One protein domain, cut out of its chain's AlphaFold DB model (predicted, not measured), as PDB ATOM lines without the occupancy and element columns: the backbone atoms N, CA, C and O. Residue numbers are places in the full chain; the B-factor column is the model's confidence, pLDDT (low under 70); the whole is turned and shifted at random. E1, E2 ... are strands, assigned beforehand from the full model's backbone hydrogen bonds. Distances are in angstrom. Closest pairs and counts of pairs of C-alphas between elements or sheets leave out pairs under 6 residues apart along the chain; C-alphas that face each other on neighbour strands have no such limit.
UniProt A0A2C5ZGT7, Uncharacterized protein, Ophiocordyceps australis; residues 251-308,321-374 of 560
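This is residues 251 to 308 and 321 to 374 of the 560 residues of an uncharacterized protein of Ophiocordyceps australis (UniProt A0A2C5ZGT7). One strongly twisted sheet of seven strands is built on a long ribbon of two bent strands side by side, E1 and E3; the strands E5, E6 and E7 widen it beyond E3, and short E2 and E4 make its edges. Long loops take up much of the rest. The printed part has 112 residues, with E1 to E7 in chain order, no named helix and under half of the residues in named strands: all strand. The mixed sheet runs E2 E7 E6 E5 E3 E1 E4. The whole is compact, radius of gyration of the C-alphas 13.1 A, spanning 41 by 30 by 24 A.

E1, residues 251 to 266, bends by 82 degrees at residue 263. E3, residues 283 to 295, is its antiparallel neighbour at 163 degrees, with N 255 and O 290 2.8 A apart. On the other side of E1, E4, residues 322 to 324, is antiparallel, N 256 to O 323 2.9 A. E5, residues 344 to 347, is antiparallel to E3, N 287 to O 345 2.8 A. E6, residues 355 to 359, forms a hairpin with E5, N 357 to O 346 2.7 A. E7, residues 369 to 373, forms a hairpin with E6, N 370 to O 358 2.8 A, completing a meander, each strand the antiparallel neighbour of the one before. E2, residues 272 to 274, is parallel to E7, N 273 to O 369 2.8 A.

E1 measures 34.0 A from C-alpha 251 at (-35.736, -10.905, -35.559), and E3 33.1 A. E6 measures 13.3 A; E7, 12.5 A, ends at C-alpha 373, (-19.459, -25.581, -25.889).

The C-alphas farthest apart, Thr 270 and Cys 297, are 41.0 A apart. Residues 309 to 320 are cut out, leaving 13.1 A between C-alphas 308 and 321. The link E4 to E5 is long, 19 residues. Thirty-one residues have pLDDT under 70, among them 273 to 279 and 349 to 354.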
ATOM      1  N   ARG A 251     -36.597 -10.841 -36.745       78.25
ATOM      2  CA  ARG A 251     -35.736 -10.905 -35.559       78.25
ATOM      3  C   ARG A 251     -34.282 -10.797 -35.971       78.25
ATOM      4  O   ARG A 251     -33.882 -11.368 -36.978       78.25
ATOM      5  N   MET A 252     -33.466 -10.117 -35.178       83.62
ATOM      6  CA  MET A 252     -32.020 -10.144 -35.387       83.62
ATOM      7  C   MET A 252     -31.483 -11.530 -35.037       83.62
ATOM      8  O   MET A 252     -31.615 -11.965 -33.895       83.62
ATOM      9  N   GLY A 253     -30.816 -12.187 -35.980       85.50
ATOM     10  CA  GLY A 253     -30.085 -13.420 -35.705       85.50
ATOM     11  C   GLY A 253     -28.869 -13.581 -36.599       85.50
ATOM     12  O   GLY A 253     -28.458 -12.658 -37.313       85.50
ATOM     13  N   TRP A 254     -28.254 -14.752 -36.516       90.56
ATOM     14  CA  TRP A 254     -26.996 -15.015 -37.191       90.56
ATOM     15  C   TRP A 254     -27.207 -15.575 -38.592       90.56
ATOM     16  O   TRP A 254     -28.098 -16.382 -38.831       90.56
ATOM     17  N   HIS A 255     -26.366 -15.149 -39.524       92.06
ATOM     18  CA  HIS A 255     -26.251 -15.687 -40.872       92.06
ATOM     19  C   HIS A 255     -24.831 -16.181 -41.088       92.06
ATOM     20  O   HIS A 255     -23.883 -15.493 -40.707       92.06
ATOM     21  N   VAL A 256     -24.690 -17.325 -41.743       91.50
ATOM     22  CA  VAL A 256     -23.410 -17.818 -42.251       91.50
ATOM     23  C   VAL A 256     -23.325 -17.580 -43.752       91.50
ATOM     24  O   VAL A 256     -24.301 -17.761 -44.476       91.50
ATOM     25  N   ASP A 257     -22.165 -17.135 -44.220       91.44
ATOM     26  CA  ASP A 257     -21.861 -16.993 -45.642       91.44
ATOM     27  C   ASP A 257     -21.221 -18.286 -46.147       91.44
ATOM     28  O   ASP A 257     -20.031 -18.532 -45.925       91.44
ATOM     29  N   LEU A 258     -22.007 -19.121 -46.825       87.81
ATOM     30  CA  LEU A 258     -21.547 -20.424 -47.307       87.81
ATOM     31  C   LEU A 258     -20.425 -20.286 -48.353       87.81
ATOM     32  O   LEU A 258     -19.571 -21.163 -48.446       87.81
ATOM     33  N   ASN A 259     -20.353 -19.160 -49.077       86.94
ATOM     34  CA  ASN A 259     -19.281 -18.905 -50.052       86.94
ATOM     35  C   ASN A 259     -17.936 -18.592 -49.387       86.94
ATOM     36  O   ASN A 259     -16.891 -18.648 -50.031       86.94
ATOM     37  N   SER A 260     -17.955 -18.240 -48.103       88.81
ATOM     38  CA  SER A 260     -16.747 -17.981 -47.325       88.81
ATOM     39  C   SER A 260     -16.198 -19.230 -46.631       88.81
ATOM     40  O   SER A 260     -15.235 -19.111 -45.873       88.81
ATOM     41  N   LEU A 261     -16.800 -20.406 -46.873       89.38
ATOM     42  CA  LEU A 261     -16.374 -21.668 -46.281       89.38
ATOM     43  C   LEU A 261     -14.896 -21.932 -46.579       89.38
ATOM     44  O   LEU A 261     -14.497 -22.169 -47.718       89.38
ATOM     45  N   LYS A 262     -14.089 -21.945 -45.524       89.56
ATOM     46  CA  LYS A 262     -12.721 -22.441 -45.544       89.56
ATOM     47  C   LYS A 262     -12.702 -23.816 -44.910       89.56
ATOM     48  O   LYS A 262     -13.061 -23.946 -43.741       89.56
ATOM     49  N   ARG A 263     -12.283 -24.812 -45.685       87.44
ATOM     50  CA  ARG A 263     -12.124 -26.183 -45.204       87.44
ATOM     51  C   ARG A 263     -10.733 -26.418 -44.647       87.44
ATOM     52  O   ARG A 263      -9.785 -25.738 -45.044       87.44
ATOM     53  N   ASP A 264     -10.634 -27.397 -43.760       85.19
ATOM     54  CA  ASP A 264      -9.364 -27.903 -43.245       85.19
ATOM     55  C   ASP A 264      -8.475 -26.822 -42.597       85.19
ATOM     56  O   ASP A 264      -7.246 -26.826 -42.704       85.19
ATOM     57  N   VAL A 265      -9.092 -25.860 -41.907       84.88
ATOM     58  CA  VAL A 265      -8.379 -24.793 -41.209       84.88
ATOM     59  C   VAL A 265      -7.665 -25.384 -39.995       84.88
ATOM     60  O   VAL A 265      -8.280 -25.736 -38.987       84.88
ATOM     61  N   PHE A 266      -6.340 -25.480 -40.088       85.00
ATOM     62  CA  PHE A 266      -5.505 -25.992 -39.009       85.00
ATOM     63  C   PHE A 266      -5.450 -25.015 -37.841       85.00
ATOM     64  O   PHE A 266      -5.091 -23.848 -38.005       85.00
ATOM     65  N   THR A 267      -5.763 -25.507 -36.648       79.25
ATOM     66  CA  THR A 267      -5.697 -24.722 -35.415       79.25
ATOM     67  C   THR A 267      -4.441 -25.101 -34.646       79.25
ATOM     68  O   THR A 267      -4.109 -26.284 -34.504       79.25
ATOM     69  N   ASP A 268      -3.707 -24.102 -34.158       78.88
ATOM     70  CA  ASP A 268      -2.650 -24.361 -33.194       78.88
ATOM     71  C   ASP A 268      -3.252 -24.389 -31.774       78.88
ATOM     72  O   ASP A 268      -4.324 -23.847 -31.500       78.88
ATOM     73  N   ARG A 269      -2.577 -25.049 -30.824       66.56
ATOM     74  CA  ARG A 269      -3.086 -25.143 -29.441       66.56
ATOM     75  C   ARG A 269      -3.192 -23.788 -28.730       66.56
ATOM     76  O   ARG A 269      -3.850 -23.725 -27.694       66.56
ATOM     77  N   THR A 270      -2.526 -22.752 -29.237       75.06
ATOM     78  CA  THR A 270      -2.514 -21.388 -28.690       75.06
ATOM     79  C   THR A 270      -3.589 -20.484 -29.304       75.06
ATOM     80  O   THR A 270      -3.930 -19.466 -28.710       75.06
ATOM     81  N   SER A 271      -4.184 -20.886 -30.429       74.38
ATOM     82  CA  SER A 271      -5.284 -20.214 -31.120       74.38
ATOM     83  C   SER A 271      -6.559 -20.139 -30.281       74.38
ATOM     84  O   SER A 271      -7.329 -19.188 -30.420       74.38
ATOM     85  N   MET A 272      -6.783 -21.134 -29.415       73.00
ATOM     86  CA  MET A 272      -7.953 -21.219 -28.540       73.00
ATOM     87  C   MET A 272      -7.732 -20.411 -27.260       73.00
ATOM     88  O   MET A 272      -7.102 -20.870 -26.309       73.00
ATOM     89  N   VAL A 273      -8.287 -19.202 -27.231       67.38
ATOM     90  CA  VAL A 273      -8.183 -18.256 -26.112       67.38
ATOM     91  C   VAL A 273      -9.088 -18.662 -24.946       67.38
ATOM     92  O   VAL A 273      -8.752 -18.437 -23.784       67.38
ATOM     93  N   LYS A 274     -10.259 -19.242 -25.235       62.69
ATOM     94  CA  LYS A 274     -11.214 -19.729 -24.224       62.69
ATOM     95  C   LYS A 274     -11.886 -21.001 -24.721       62.69
ATOM     96  O   LYS A 274     -12.173 -21.097 -25.907       62.69
ATOM     97  N   GLY A 275     -12.170 -21.935 -23.818       63.38
ATOM     98  CA  GLY A 275     -12.809 -23.206 -24.147       63.38
ATOM     99  C   GLY A 275     -12.458 -24.309 -23.153       63.38
ATOM    100  O   GLY A 275     -11.531 -24.137 -22.360       63.38
ATOM    101  N   PRO A 276     -13.173 -25.444 -23.173       60.91
ATOM    102  CA  PRO A 276     -12.751 -26.613 -22.421       60.91
ATOM    103  C   PRO A 276     -11.404 -27.134 -22.938       60.91
ATOM    104  O   PRO A 276     -11.226 -27.315 -24.139       60.91
ATOM    105  N   ASP A 277     -10.477 -27.466 -22.037       61.84
ATOM    106  CA  ASP A 277      -9.133 -27.933 -22.417       61.84
ATOM    107  C   ASP A 277      -9.118 -29.194 -23.288       61.84
ATOM    108  O   ASP A 277      -8.157 -29.440 -24.020       61.84
ATOM    109  N   TRP A 278     -10.182 -29.993 -23.203       64.94
ATOM    110  CA  TRP A 278     -10.365 -31.212 -23.980       64.94
ATOM    111  C   TRP A 278     -10.858 -30.963 -25.411       64.94
ATOM    112  O   TRP A 278     -10.752 -31.876 -26.228       64.94
ATOM    113  N   TYR A 279     -11.361 -29.765 -25.726       65.38
ATOM    114  CA  TYR A 279     -11.835 -29.393 -27.058       65.38
ATOM    115  C   TYR A 279     -10.844 -28.434 -27.720       65.38
ATOM    116  O   TYR A 279     -10.913 -27.217 -27.569       65.38
ATOM    117  N   LYS A 280      -9.875 -29.018 -28.426       74.44
ATOM    118  CA  LYS A 280      -8.868 -28.306 -29.224       74.44
ATOM    119  C   LYS A 280      -8.751 -29.023 -30.573       74.44
ATOM    120  O   LYS A 280      -7.797 -29.785 -30.758       74.44
ATOM    121  N   PRO A 281      -9.771 -28.903 -31.448       74.44
ATOM    122  CA  PRO A 281      -9.766 -29.570 -32.744       74.44
ATOM    123  C   PRO A 281      -8.546 -29.109 -33.541       74.44
ATOM    124  O   PRO A 281      -8.285 -27.916 -33.644       74.44
ATOM    125  N   LEU A 282      -7.769 -30.053 -34.073       78.56
ATOM    126  CA  LEU A 282      -6.580 -29.725 -34.871       78.56
ATOM    127  C   LEU A 282      -6.948 -29.150 -36.238       78.56
ATOM    128  O   LEU A 282      -6.137 -28.459 -36.846       78.56
ATOM    129  N   VAL A 283      -8.154 -29.459 -36.709       82.62
ATOM    130  CA  VAL A 283      -8.671 -29.083 -38.017       82.62
ATOM    131  C   VAL A 283     -10.135 -28.689 -37.841       82.62
ATOM    132  O   VAL A 283     -10.866 -29.379 -37.132       82.62
ATOM    133  N   MET A 284     -10.541 -27.570 -38.433       88.00
ATOM    134  CA  MET A 284     -11.915 -27.067 -38.408       88.00
ATOM    135  C   MET A 284     -12.327 -26.584 -39.795       88.00
ATOM    136  O   MET A 284     -11.489 -26.127 -40.567       88.00
ATOM    137  N   ASP A 285     -13.625 -26.577 -40.048       90.12
ATOM    138  CA  ASP A 285     -14.215 -25.830 -41.151       90.12
ATOM    139  C   ASP A 285     -14.757 -24.507 -40.613       90.12
ATOM    140  O   ASP A 285     -15.337 -24.467 -39.529       90.12
ATOM    141  N   CYS A 286     -14.542 -23.410 -41.338       91.56
ATOM    142  CA  CYS A 286     -14.876 -22.063 -40.878       91.56
ATOM    143  C   CYS A 286     -15.666 -21.279 -41.926       91.56
ATOM    144  O   CYS A 286     -15.316 -21.285 -43.100       91.56
ATOM    145  N   MET A 287     -16.680 -20.530 -41.495       92.56
ATOM    146  CA  MET A 287     -17.499 -19.659 -42.347       92.56
ATOM    147  C   MET A 287     -17.603 -18.272 -41.718       92.56
ATOM    148  O   MET A 287     -17.615 -18.142 -40.495       92.56
ATOM    149  N   ARG A 288     -17.719 -17.217 -42.523       92.12
ATOM    150  CA  ARG A 288     -18.057 -15.889 -42.015       92.12
ATOM    151  C   ARG A 288     -19.476 -15.885 -41.481       92.12
ATOM    152  O   ARG A 288     -20.416 -16.339 -42.124       92.12
ATOM    153  N   LEU A 289     -19.599 -15.306 -40.308       91.19
ATOM    154  CA  LEU A 289     -20.809 -15.059 -39.570       91.19
ATOM    155  C   LEU A 289     -21.180 -13.579 -39.746       91.19
ATOM    156  O   LEU A 289     -20.325 -12.700 -39.845       91.19
ATOM    157  N   SER A 290     -22.464 -13.263 -39.794       91.25
ATOM    158  CA  SER A 290     -22.941 -11.882 -39.760       91.25
ATOM    159  C   SER A 290     -24.282 -11.810 -39.053       91.25
ATOM    160  O   SER A 290     -25.028 -12.787 -39.027       91.25
ATOM    161  N   ARG A 291     -24.593 -10.666 -38.447       89.06
ATOM    162  CA  ARG A 291     -25.864 -10.459 -37.755       89.06
ATOM    163  C   ARG A 291     -26.797  -9.666 -38.663       89.06
ATOM    164  O   ARG A 291     -26.424  -8.581 -39.104       89.06
ATOM    165  N   ARG A 292     -27.973 -10.209 -38.966       89.38
ATOM    166  CA  ARG A 292     -28.977  -9.577 -39.842       89.38
ATOM    167  C   ARG A 292     -30.385  -9.918 -39.368       89.38
ATOM    168  O   ARG A 292     -30.565 -10.824 -38.555       89.38
ATOM    169  N   GLU A 293     -31.370  -9.198 -39.883       88.19
ATOM    170  CA  GLU A 293     -32.774  -9.542 -39.681       88.19
ATOM    171  C   GLU A 293     -33.106 -10.852 -40.403       88.19
ATOM    172  O   GLU A 293     -32.723 -11.072 -41.551       88.19
ATOM    173  N   ILE A 294     -33.789 -11.742 -39.694       82.00
ATOM    174  CA  ILE A 294     -34.247 -13.043 -40.159       82.00
ATOM    175  C   ILE A 294     -35.768 -13.034 -40.116       82.00
ATOM    176  O   ILE A 294     -36.364 -12.793 -39.062       82.00
ATOM    177  N   ASP A 295     -36.389 -13.390 -41.237       81.69
ATOM    178  CA  ASP A 295     -37.795 -13.775 -41.263       81.69
ATOM    179  C   ASP A 295     -37.935 -15.217 -40.753       81.69
ATOM    180  O   ASP A 295     -37.602 -16.193 -41.433       81.69
ATOM    181  N   SER A 296     -38.423 -15.344 -39.520       66.19
ATOM    182  CA  SER A 296     -38.601 -16.622 -38.826       66.19
ATOM    183  C   SER A 296     -39.605 -17.571 -39.500       66.19
ATOM    184  O   SER A 296     -39.582 -18.776 -39.229       66.19
ATOM    185  N   CYS A 297     -40.454 -17.078 -40.404       69.62
ATOM    186  CA  CYS A 297     -41.460 -17.888 -41.089       69.62
ATOM    187  C   CYS A 297     -40.974 -18.514 -42.398       69.62
ATOM    188  O   CYS A 297     -41.544 -19.513 -42.839       69.62
ATOM    189  N   MET A 298     -39.916 -17.974 -43.003       70.06
ATOM    190  CA  MET A 298     -39.398 -18.435 -44.298       70.06
ATOM    191  C   MET A 298     -38.204 -19.389 -44.162       70.06
ATOM    192  O   MET A 298     -37.474 -19.639 -45.123       70.06
ATOM    193  N   LEU A 299     -38.005 -19.960 -42.971       70.19
ATOM    194  CA  LEU A 299     -36.883 -20.849 -42.691       70.19
ATOM    195  C   LEU A 299     -37.105 -22.236 -43.302       70.19
ATOM    196  O   LEU A 299     -37.842 -23.063 -42.763       70.19
ATOM    197  N   ARG A 300     -36.444 -22.505 -44.432       75.00
ATOM    198  CA  ARG A 300     -36.306 -23.863 -44.968       75.00
ATOM    199  C   ARG A 300     -35.049 -24.500 -44.371       75.00
ATOM    200  O   ARG A 300     -34.011 -23.858 -44.410       75.00
ATOM    201  N   PRO A 301     -35.122 -25.722 -43.824       74.88
ATOM    202  CA  PRO A 301     -33.949 -26.392 -43.275       74.88
ATOM    203  C   PRO A 301     -32.931 -26.727 -44.378       74.88
ATOM    204  O   PRO A 301     -33.314 -27.268 -45.418       74.88
ATOM    205  N   VAL A 302     -31.654 -26.439 -44.128       79.06
ATOM    206  CA  VAL A 302     -30.505 -26.670 -45.020       79.06
ATOM    207  C   VAL A 302     -29.379 -27.341 -44.222       79.06
ATOM    208  O   VAL A 302     -29.233 -27.082 -43.034       79.06
ATOM    209  N   ASP A 303     -28.606 -28.223 -44.857       79.94
ATOM    210  CA  ASP A 303     -27.410 -28.854 -44.271       79.94
ATOM    211  C   ASP A 303     -26.197 -27.961 -44.590       79.94
ATOM    212  O   ASP A 303     -25.785 -27.869 -45.747       79.94
ATOM    213  N   CYS A 304     -25.676 -27.209 -43.622       81.94
ATOM    214  CA  CYS A 304     -24.714 -26.125 -43.866       81.94
ATOM    215  C   CYS A 304     -23.244 -26.561 -43.751       81.94
ATOM    216  O   CYS A 304     -22.395 -25.998 -44.438       81.94
ATOM    217  N   ALA A 305     -22.936 -27.563 -42.927       73.81
ATOM    218  CA  ALA A 305     -21.614 -28.177 -42.798       73.81
ATOM    219  C   ALA A 305     -21.354 -29.204 -43.903       73.81
ATOM    220  O   ALA A 305     -20.257 -29.273 -44.451       73.81
ATOM    221  N   ARG A 306     -22.367 -30.018 -44.230       65.06
ATOM    222  CA  ARG A 306     -22.250 -31.103 -45.219       65.06
ATOM    223  C   ARG A 306     -22.630 -30.725 -46.635       65.06
ATOM    224  O   ARG A 306     -22.423 -31.548 -47.530       65.06
ATOM    225  N   SER A 307     -23.198 -29.542 -46.867       52.38
ATOM    226  CA  SER A 307     -23.542 -29.158 -48.231       52.38
ATOM    227  C   SER A 307     -22.284 -29.179 -49.093       52.38
ATOM    228  O   SER A 307     -21.358 -28.377 -48.963       52.38
ATOM    229  N   ASN A 308     -22.278 -30.126 -50.027       46.50
ATOM    230  CA  ASN A 308     -21.596 -29.961 -51.289       46.50
ATOM    231  C   ASN A 308     -22.153 -28.670 -51.886       46.50
ATOM    232  O   ASN A 308     -23.178 -28.694 -52.558       46.50
ATOM    233  N   LEU A 321     -24.002 -16.328 -50.870       85.69
ATOM    234  CA  LEU A 321     -24.972 -17.301 -50.373       85.69
ATOM    235  C   LEU A 321     -25.010 -17.237 -48.846       85.69
ATOM    236  O   LEU A 321     -24.340 -17.994 -48.146       85.69
ATOM    237  N   GLN A 322     -25.776 -16.279 -48.335       88.62
ATOM    238  CA  GLN A 322     -25.975 -16.122 -46.903       88.62
ATOM    239  C   GLN A 322     -27.212 -16.873 -46.446       88.62
ATOM    240  O   GLN A 322     -28.311 -16.640 -46.945       88.62
ATOM    241  N   VAL A 323     -27.025 -17.747 -45.465       89.12
ATOM    242  CA  VAL A 323     -28.083 -18.582 -44.905       89.12
ATOM    243  C   VAL A 323     -28.236 -18.233 -43.427       89.12
ATOM    244  O   VAL A 323     -27.235 -18.219 -42.706       89.12
ATOM    245  N   PRO A 324     -29.455 -17.925 -42.944       90.31
ATOM    246  CA  PRO A 324     -29.701 -17.793 -41.516       90.31
ATOM    247  C   PRO A 324     -29.252 -19.068 -40.801       90.31
ATOM    248  O   PRO A 324     -29.674 -20.158 -41.166       90.31
ATOM    249  N   LEU A 325     -28.435 -18.955 -39.760       87.19
ATOM    250  CA  LEU A 325     -27.888 -20.106 -39.043       87.19
ATOM    251  C   LEU A 325     -28.996 -20.958 -38.400       87.19
ATOM    252  O   LEU A 325     -28.864 -22.168 -38.301       87.19
ATOM    253  N   ALA A 326     -30.143 -20.349 -38.080       81.94
ATOM    254  CA  ALA A 326     -31.359 -21.048 -37.658       81.94
ATOM    255  C   ALA A 326     -31.984 -21.966 -38.739       81.94
ATOM    256  O   ALA A 326     -32.855 -22.774 -38.421       81.94
ATOM    257  N   GLN A 327     -31.584 -21.836 -40.011       84.88
ATOM    258  CA  GLN A 327     -31.929 -22.775 -41.090       84.88
ATOM    259  C   GLN A 327     -30.960 -23.957 -41.164       84.88
ATOM    260  O   GLN A 327     -31.330 -24.987 -41.723       84.88
ATOM    261  N   CYS A 328     -29.752 -23.833 -40.612       85.19
ATOM    262  CA  CYS A 328     -28.750 -24.890 -40.629       85.19
ATOM    263  C   CYS A 328     -29.122 -25.983 -39.624       85.19
ATOM    264  O   CYS A 328     -29.173 -25.736 -38.422       85.19
ATOM    265  N   VAL A 329     -29.410 -27.195 -40.101       79.19
ATOM    266  CA  VAL A 329     -29.856 -28.306 -39.232       79.19
ATOM    267  C   VAL A 329     -28.724 -28.956 -38.438       79.19
ATOM    268  O   VAL A 329     -28.977 -29.685 -37.481       79.19
ATOM    269  N   ASP A 330     -27.494 -28.710 -38.860       75.12
ATOM    270  CA  ASP A 330     -26.256 -29.344 -38.419       75.12
ATOM    271  C   ASP A 330     -25.302 -28.374 -37.707       75.12
ATOM    272  O   ASP A 330     -24.253 -28.788 -37.215       75.12
ATOM    273  N   LEU A 331     -25.674 -27.093 -37.617       84.38
ATOM    274  CA  LEU A 331     -24.922 -26.049 -36.927       84.38
ATOM    275  C   LEU A 331     -25.764 -25.430 -35.806       84.38
ATOM    276  O   LEU A 331     -26.990 -25.383 -35.874       84.38
ATOM    277  N   ILE A 332     -25.100 -24.931 -34.762       82.12
ATOM    278  CA  ILE A 332     -25.761 -24.300 -33.609       82.12
ATOM    279  C   ILE A 332     -25.567 -22.790 -33.634       82.12
ATOM    280  O   ILE A 332     -24.449 -22.303 -33.796       82.12
ATOM    281  N   GLU A 333     -26.653 -22.055 -33.401       81.19
ATOM    282  CA  GLU A 333     -26.638 -20.599 -33.321       81.19
ATOM    283  C   GLU A 333     -25.914 -20.105 -32.044       81.19
ATOM    284  O   GLU A 333     -26.251 -20.544 -30.939       81.19
ATOM    285  N   PRO A 334     -24.913 -19.208 -32.159       81.38
ATOM    286  CA  PRO A 334     -24.240 -18.632 -31.001       81.38
ATOM    287  C   PRO A 334     -25.133 -17.644 -30.249       81.38
ATOM    288  O   PRO A 334     -26.111 -17.120 -30.790       81.38
ATOM    289  N   LEU A 335     -24.786 -17.346 -28.992       76.94
ATOM    290  CA  LEU A 335     -25.569 -16.395 -28.207       76.94
ATOM    291  C   LEU A 335     -25.454 -14.976 -28.790       76.94
ATOM    292  O   LEU A 335     -24.428 -14.626 -29.375       76.94
ATOM    293  N   PRO A 336     -26.474 -14.118 -28.613       72.94
ATOM    294  CA  PRO A 336     -26.443 -12.731 -29.086       72.94
ATOM    295  C   PRO A 336     -25.223 -11.922 -28.617       72.94
ATOM    296  O   PRO A 336     -24.786 -11.021 -29.335       72.94
ATOM    297  N   ASP A 337     -24.693 -12.254 -27.438       73.94
ATOM    298  CA  ASP A 337     -23.561 -11.573 -26.797       73.94
ATOM    299  C   ASP A 337     -22.199 -12.162 -27.202       73.94
ATOM    300  O   ASP A 337     -21.156 -11.601 -26.880       73.94
ATOM    301  N   ASP A 338     -22.188 -13.275 -27.944       66.00
ATOM    302  CA  ASP A 338     -20.969 -13.923 -28.441       66.00
ATOM    303  C   ASP A 338     -20.418 -13.255 -29.720       66.00
ATOM    304  O   ASP A 338     -19.602 -13.836 -30.431       66.00
ATOM    305  N   ALA A 339     -20.839 -12.027 -30.029       60.88
ATOM    306  CA  ALA A 339     -20.291 -11.248 -31.134       60.88
ATOM    307  C   ALA A 339     -18.828 -10.865 -30.843       60.88
ATOM    308  O   ALA A 339     -18.551  -9.864 -30.183       60.88
ATOM    309  N   VAL A 340     -17.883 -11.676 -31.323       58.81
ATOM    310  CA  VAL A 340     -16.444 -11.392 -31.234       58.81
ATOM    311  C   VAL A 340     -15.995 -10.632 -32.493       58.81
ATOM    312  O   VAL A 340     -16.446 -10.969 -33.594       58.81
ATOM    313  N   PRO A 341     -15.123  -9.613 -32.378       52.97
ATOM    314  CA  PRO A 341     -14.566  -8.905 -33.529       52.97
ATOM    315  C   PRO A 341     -13.823  -9.843 -34.494       52.97
ATOM    316  O   PRO A 341     -12.678 -10.211 -34.277       52.97
ATOM    317  N   GLY A 342     -14.485 -10.175 -35.604       60.50
ATOM    318  CA  GLY A 342     -13.919 -10.943 -36.716       60.50
ATOM    319  C   GLY A 342     -14.873 -11.975 -37.317       60.50
ATOM    320  O   GLY A 342     -14.744 -12.310 -38.492       60.50
ATOM    321  N   ASN A 343     -15.911 -12.355 -36.562       82.38
ATOM    322  CA  ASN A 343     -17.092 -13.072 -37.037       82.38
ATOM    323  C   ASN A 343     -16.801 -14.339 -37.868       82.38
ATOM    324  O   ASN A 343     -17.421 -14.528 -38.910       82.38
ATOM    325  N   TRP A 344     -15.888 -15.220 -37.460       91.06
ATOM    326  CA  TRP A 344     -15.766 -16.544 -38.087       91.06
ATOM    327  C   TRP A 344     -16.403 -17.616 -37.215       91.06
ATOM    328  O   TRP A 344     -16.018 -17.777 -36.064       91.06
ATOM    329  N   TYR A 345     -17.355 -18.357 -37.767       90.88
ATOM    330  CA  TYR A 345     -17.969 -19.531 -37.164       90.88
ATOM    331  C   TYR A 345     -17.212 -20.780 -37.614       90.88
ATOM    332  O   TYR A 345     -17.272 -21.140 -38.789       90.88
ATOM    333  N   CYS A 346     -16.488 -21.418 -36.699       90.62
ATOM    334  CA  CYS A 346     -15.681 -22.605 -36.965       90.62
ATOM    335  C   CYS A 346     -16.234 -23.838 -36.243       90.62
ATOM    336  O   CYS A 346     -16.538 -23.766 -35.054       90.62
ATOM    337  N   PHE A 347     -16.321 -24.977 -36.921       87.81
ATOM    338  CA  PHE A 347     -16.835 -26.238 -36.380       87.81
ATOM    339  C   PHE A 347     -15.947 -27.423 -36.792       87.81
ATOM    340  O   PHE A 347     -15.118 -27.317 -37.691       87.81
ATOM    341  N   ASP A 348     -16.076 -28.550 -36.091       82.31
ATOM    342  CA  ASP A 348     -15.289 -29.759 -36.373       82.31
ATOM    343  C   ASP A 348     -15.847 -30.503 -37.606       82.31
ATOM    344  O   ASP A 348     -17.063 -30.638 -37.766       82.31
ATOM    345  N   ILE A 349     -14.956 -31.027 -38.452       65.75
ATOM    346  CA  ILE A 349     -15.254 -31.716 -39.724       65.75
ATOM    347  C   ILE A 349     -16.101 -32.985 -39.501       65.75
ATOM    348  O   ILE A 349     -16.793 -33.461 -40.400       65.75
ATOM    349  N   GLY A 350     -16.116 -33.518 -38.274       59.09
ATOM    350  CA  GLY A 350     -16.963 -34.649 -37.873       59.09
ATOM    351  C   GLY A 350     -18.475 -34.377 -37.850       59.09
ATOM    352  O   GLY A 350     -19.244 -35.321 -37.666       59.09
ATOM    353  N   GLY A 351     -18.907 -33.132 -38.071       52.78
ATOM    354  CA  GLY A 351     -20.280 -32.692 -37.837       52.78
ATOM    355  C   GLY A 351     -20.406 -32.197 -36.402       52.78
ATOM    356  O   GLY A 351     -20.100 -32.918 -35.455       52.78
ATOM    357  N   GLY A 352     -20.786 -30.931 -36.248       51.59
ATOM    358  CA  GLY A 352     -20.833 -30.261 -34.960       51.59
ATOM    359  C   GLY A 352     -21.824 -30.930 -34.014       51.59
ATOM    360  O   GLY A 352     -23.011 -30.624 -34.049       51.59
ATOM    361  N   ASP A 353     -21.320 -31.757 -33.095       57.16
ATOM    362  CA  ASP A 353     -22.016 -32.247 -31.892       57.16
ATOM    363  C   ASP A 353     -22.313 -31.087 -30.903       57.16
ATOM    364  O   ASP A 353     -22.046 -31.150 -29.703       57.16
ATOM    365  N   GLY A 354     -22.789 -29.955 -31.422       61.25
ATOM    366  CA  GLY A 354     -23.008 -28.705 -30.706       61.25
ATOM    367  C   GLY A 354     -21.755 -27.981 -30.224       61.25
ATOM    368  O   GLY A 354     -21.827 -27.120 -29.341       61.25
ATOM    369  N   LEU A 355     -20.609 -28.323 -30.802       73.12
ATOM    370  CA  LEU A 355     -19.317 -27.712 -30.528       73.12
ATOM    371  C   LEU A 355     -18.906 -26.811 -31.691       73.12
ATOM    372  O   LEU A 355     -18.813 -27.264 -32.830       73.12
ATOM    373  N   PHE A 356     -18.632 -25.546 -31.387       85.44
ATOM    374  CA  PHE A 356     -18.122 -24.580 -32.354       85.44
ATOM    375  C   PHE A 356     -17.162 -23.600 -31.673       85.44
ATOM    376  O   PHE A 356     -17.059 -23.515 -30.449       85.44
ATOM    377  N   SER A 357     -16.421 -22.846 -32.469       86.50
ATOM    378  CA  SER A 357     -15.569 -21.758 -32.010       86.50
ATOM    379  C   SER A 357     -15.870 -20.515 -32.824       86.50
ATOM    380  O   SER A 357     -16.048 -20.599 -34.036       86.50
ATOM    381  N   ILE A 358     -15.911 -19.364 -32.159       88.00
ATOM    382  CA  ILE A 358     -15.957 -18.076 -32.850       88.00
ATOM    383  C   ILE A 358     -14.541 -17.525 -32.880       88.00
ATOM    384  O   ILE A 358     -13.925 -17.386 -31.825       88.00
ATOM    385  N   CYS A 359     -14.019 -17.262 -34.069       88.06
ATOM    386  CA  CYS A 359     -12.652 -16.803 -34.280       88.06
ATOM    387  C   CYS A 359     -12.625 -15.402 -34.897       88.06
ATOM    388  O   CYS A 359     -13.517 -15.024 -35.659       88.06
ATOM    389  N   ASP A 360     -11.557 -14.660 -34.612       86.00
ATOM    390  CA  ASP A 360     -11.374 -13.303 -35.133       86.00
ATOM    391  C   ASP A 360     -10.890 -13.337 -36.593       86.00
ATOM    392  O   ASP A 360     -11.261 -12.522 -37.434       86.00
ATOM    393  N   SER A 361     -10.043 -14.313 -36.924       83.19
ATOM    394  CA  SER A 361      -9.501 -14.499 -38.275       83.19
ATOM    395  C   SER A 361      -9.150 -15.959 -38.535       83.19
ATOM    396  O   SER A 361      -8.908 -16.705 -37.588       83.19
ATOM    397  N   VAL A 362      -9.099 -16.343 -39.815       82.44
ATOM    398  CA  VAL A 362      -8.774 -17.705 -40.292       82.44
ATOM    399  C   VAL A 362      -7.861 -17.690 -41.534       82.44
ATOM    400  O   VAL A 362      -7.854 -18.629 -42.323       82.44
ATOM    401  N   ASP A 363      -7.146 -16.590 -41.799       75.31
ATOM    402  CA  ASP A 363      -6.372 -16.413 -43.046       75.31
ATOM    403  C   ASP A 363      -5.011 -17.131 -43.059       75.31
ATOM    404  O   ASP A 363      -4.526 -17.474 -44.131       75.31
ATOM    405  N   ILE A 364      -4.400 -17.377 -41.896       61.91
ATOM    406  CA  ILE A 364      -3.076 -18.032 -41.783       61.91
ATOM    407  C   ILE A 364      -3.089 -19.078 -40.664       61.91
ATOM    408  O   ILE A 364      -2.620 -20.198 -40.837       61.91
ATOM    409  N   SER A 365      -3.667 -18.715 -39.523       67.12
ATOM    410  CA  SER A 365      -4.098 -19.625 -38.470       67.12
ATOM    411  C   SER A 365      -5.304 -18.995 -37.772       67.12
ATOM    412  O   SER A 365      -5.405 -17.762 -37.745       67.12
ATOM    413  N   PRO A 366      -6.226 -19.793 -37.221       69.75
ATOM    414  CA  PRO A 366      -7.270 -19.275 -36.363       69.75
ATOM    415  C   PRO A 366      -6.637 -18.467 -35.228       69.75
ATOM    416  O   PRO A 366      -5.715 -18.938 -34.562       69.75
ATOM    417  N   ARG A 367      -7.080 -17.232 -35.017       74.56
ATOM    418  CA  ARG A 367      -6.633 -16.391 -33.894       74.56
ATOM    419  C   ARG A 367      -7.836 -15.846 -33.154       74.56
ATOM    420  O   ARG A 367      -8.896 -15.666 -33.752       74.56
ATOM    421  N   GLY A 368      -7.661 -15.606 -31.855       76.12
ATOM    422  CA  GLY A 368      -8.741 -15.092 -31.017       76.12
ATOM    423  C   GLY A 368      -9.885 -16.088 -30.833       76.12
ATOM    424  O   GLY A 368     -10.990 -15.693 -30.485       76.12
ATOM    425  N   CYS A 369      -9.657 -17.384 -31.084       80.06
ATOM    426  CA  CYS A 369     -10.747 -18.342 -31.090       80.06
ATOM    427  C   CYS A 369     -11.287 -18.564 -29.686       80.06
ATOM    428  O   CYS A 369     -10.595 -18.961 -28.745       80.06
ATOM    429  N   HIS A 370     -12.574 -18.332 -29.563       78.69
ATOM    430  CA  HIS A 370     -13.353 -18.565 -28.382       78.69
ATOM    431  C   HIS A 370     -14.205 -19.802 -28.635       78.69
ATOM    432  O   HIS A 370     -15.300 -19.711 -29.189       78.69
ATOM    433  N   SER A 371     -13.697 -20.969 -28.232       66.56
ATOM    434  CA  SER A 371     -14.491 -22.187 -28.251       66.56
ATOM    435  C   SER A 371     -15.672 -22.032 -27.317       66.56
ATOM    436  O   SER A 371     -15.552 -21.661 -26.139       66.56
ATOM    437  N   ARG A 372     -16.834 -22.322 -27.874       66.25
ATOM    438  CA  ARG A 372     -18.085 -22.395 -27.159       66.25
ATOM    439  C   ARG A 372     -18.525 -23.835 -27.226       66.25
ATOM    440  O   ARG A 372     -18.707 -24.435 -28.278       66.25
ATOM    441  N   TYR A 373     -18.668 -24.392 -26.043       48.00
ATOM    442  CA  TYR A 373     -19.459 -25.581 -25.889       48.00
ATOM    443  C   TYR A 373     -20.781 -25.107 -25.326       48.00
ATOM    444  O   TYR A 373     -20.811 -24.525 -24.237       48.00
ATOM    445  N   VAL A 374     -21.868 -25.336 -26.057       44.88
ATOM    446  CA  VAL A 374     -23.192 -25.251 -25.453       44.88
ATOM    447  C   VAL A 374     -23.317 -26.481 -24.558       44.88
ATOM    448  O   VAL A 374     -23.894 -27.502 -24.920       44.88
TER     449      VAL A 374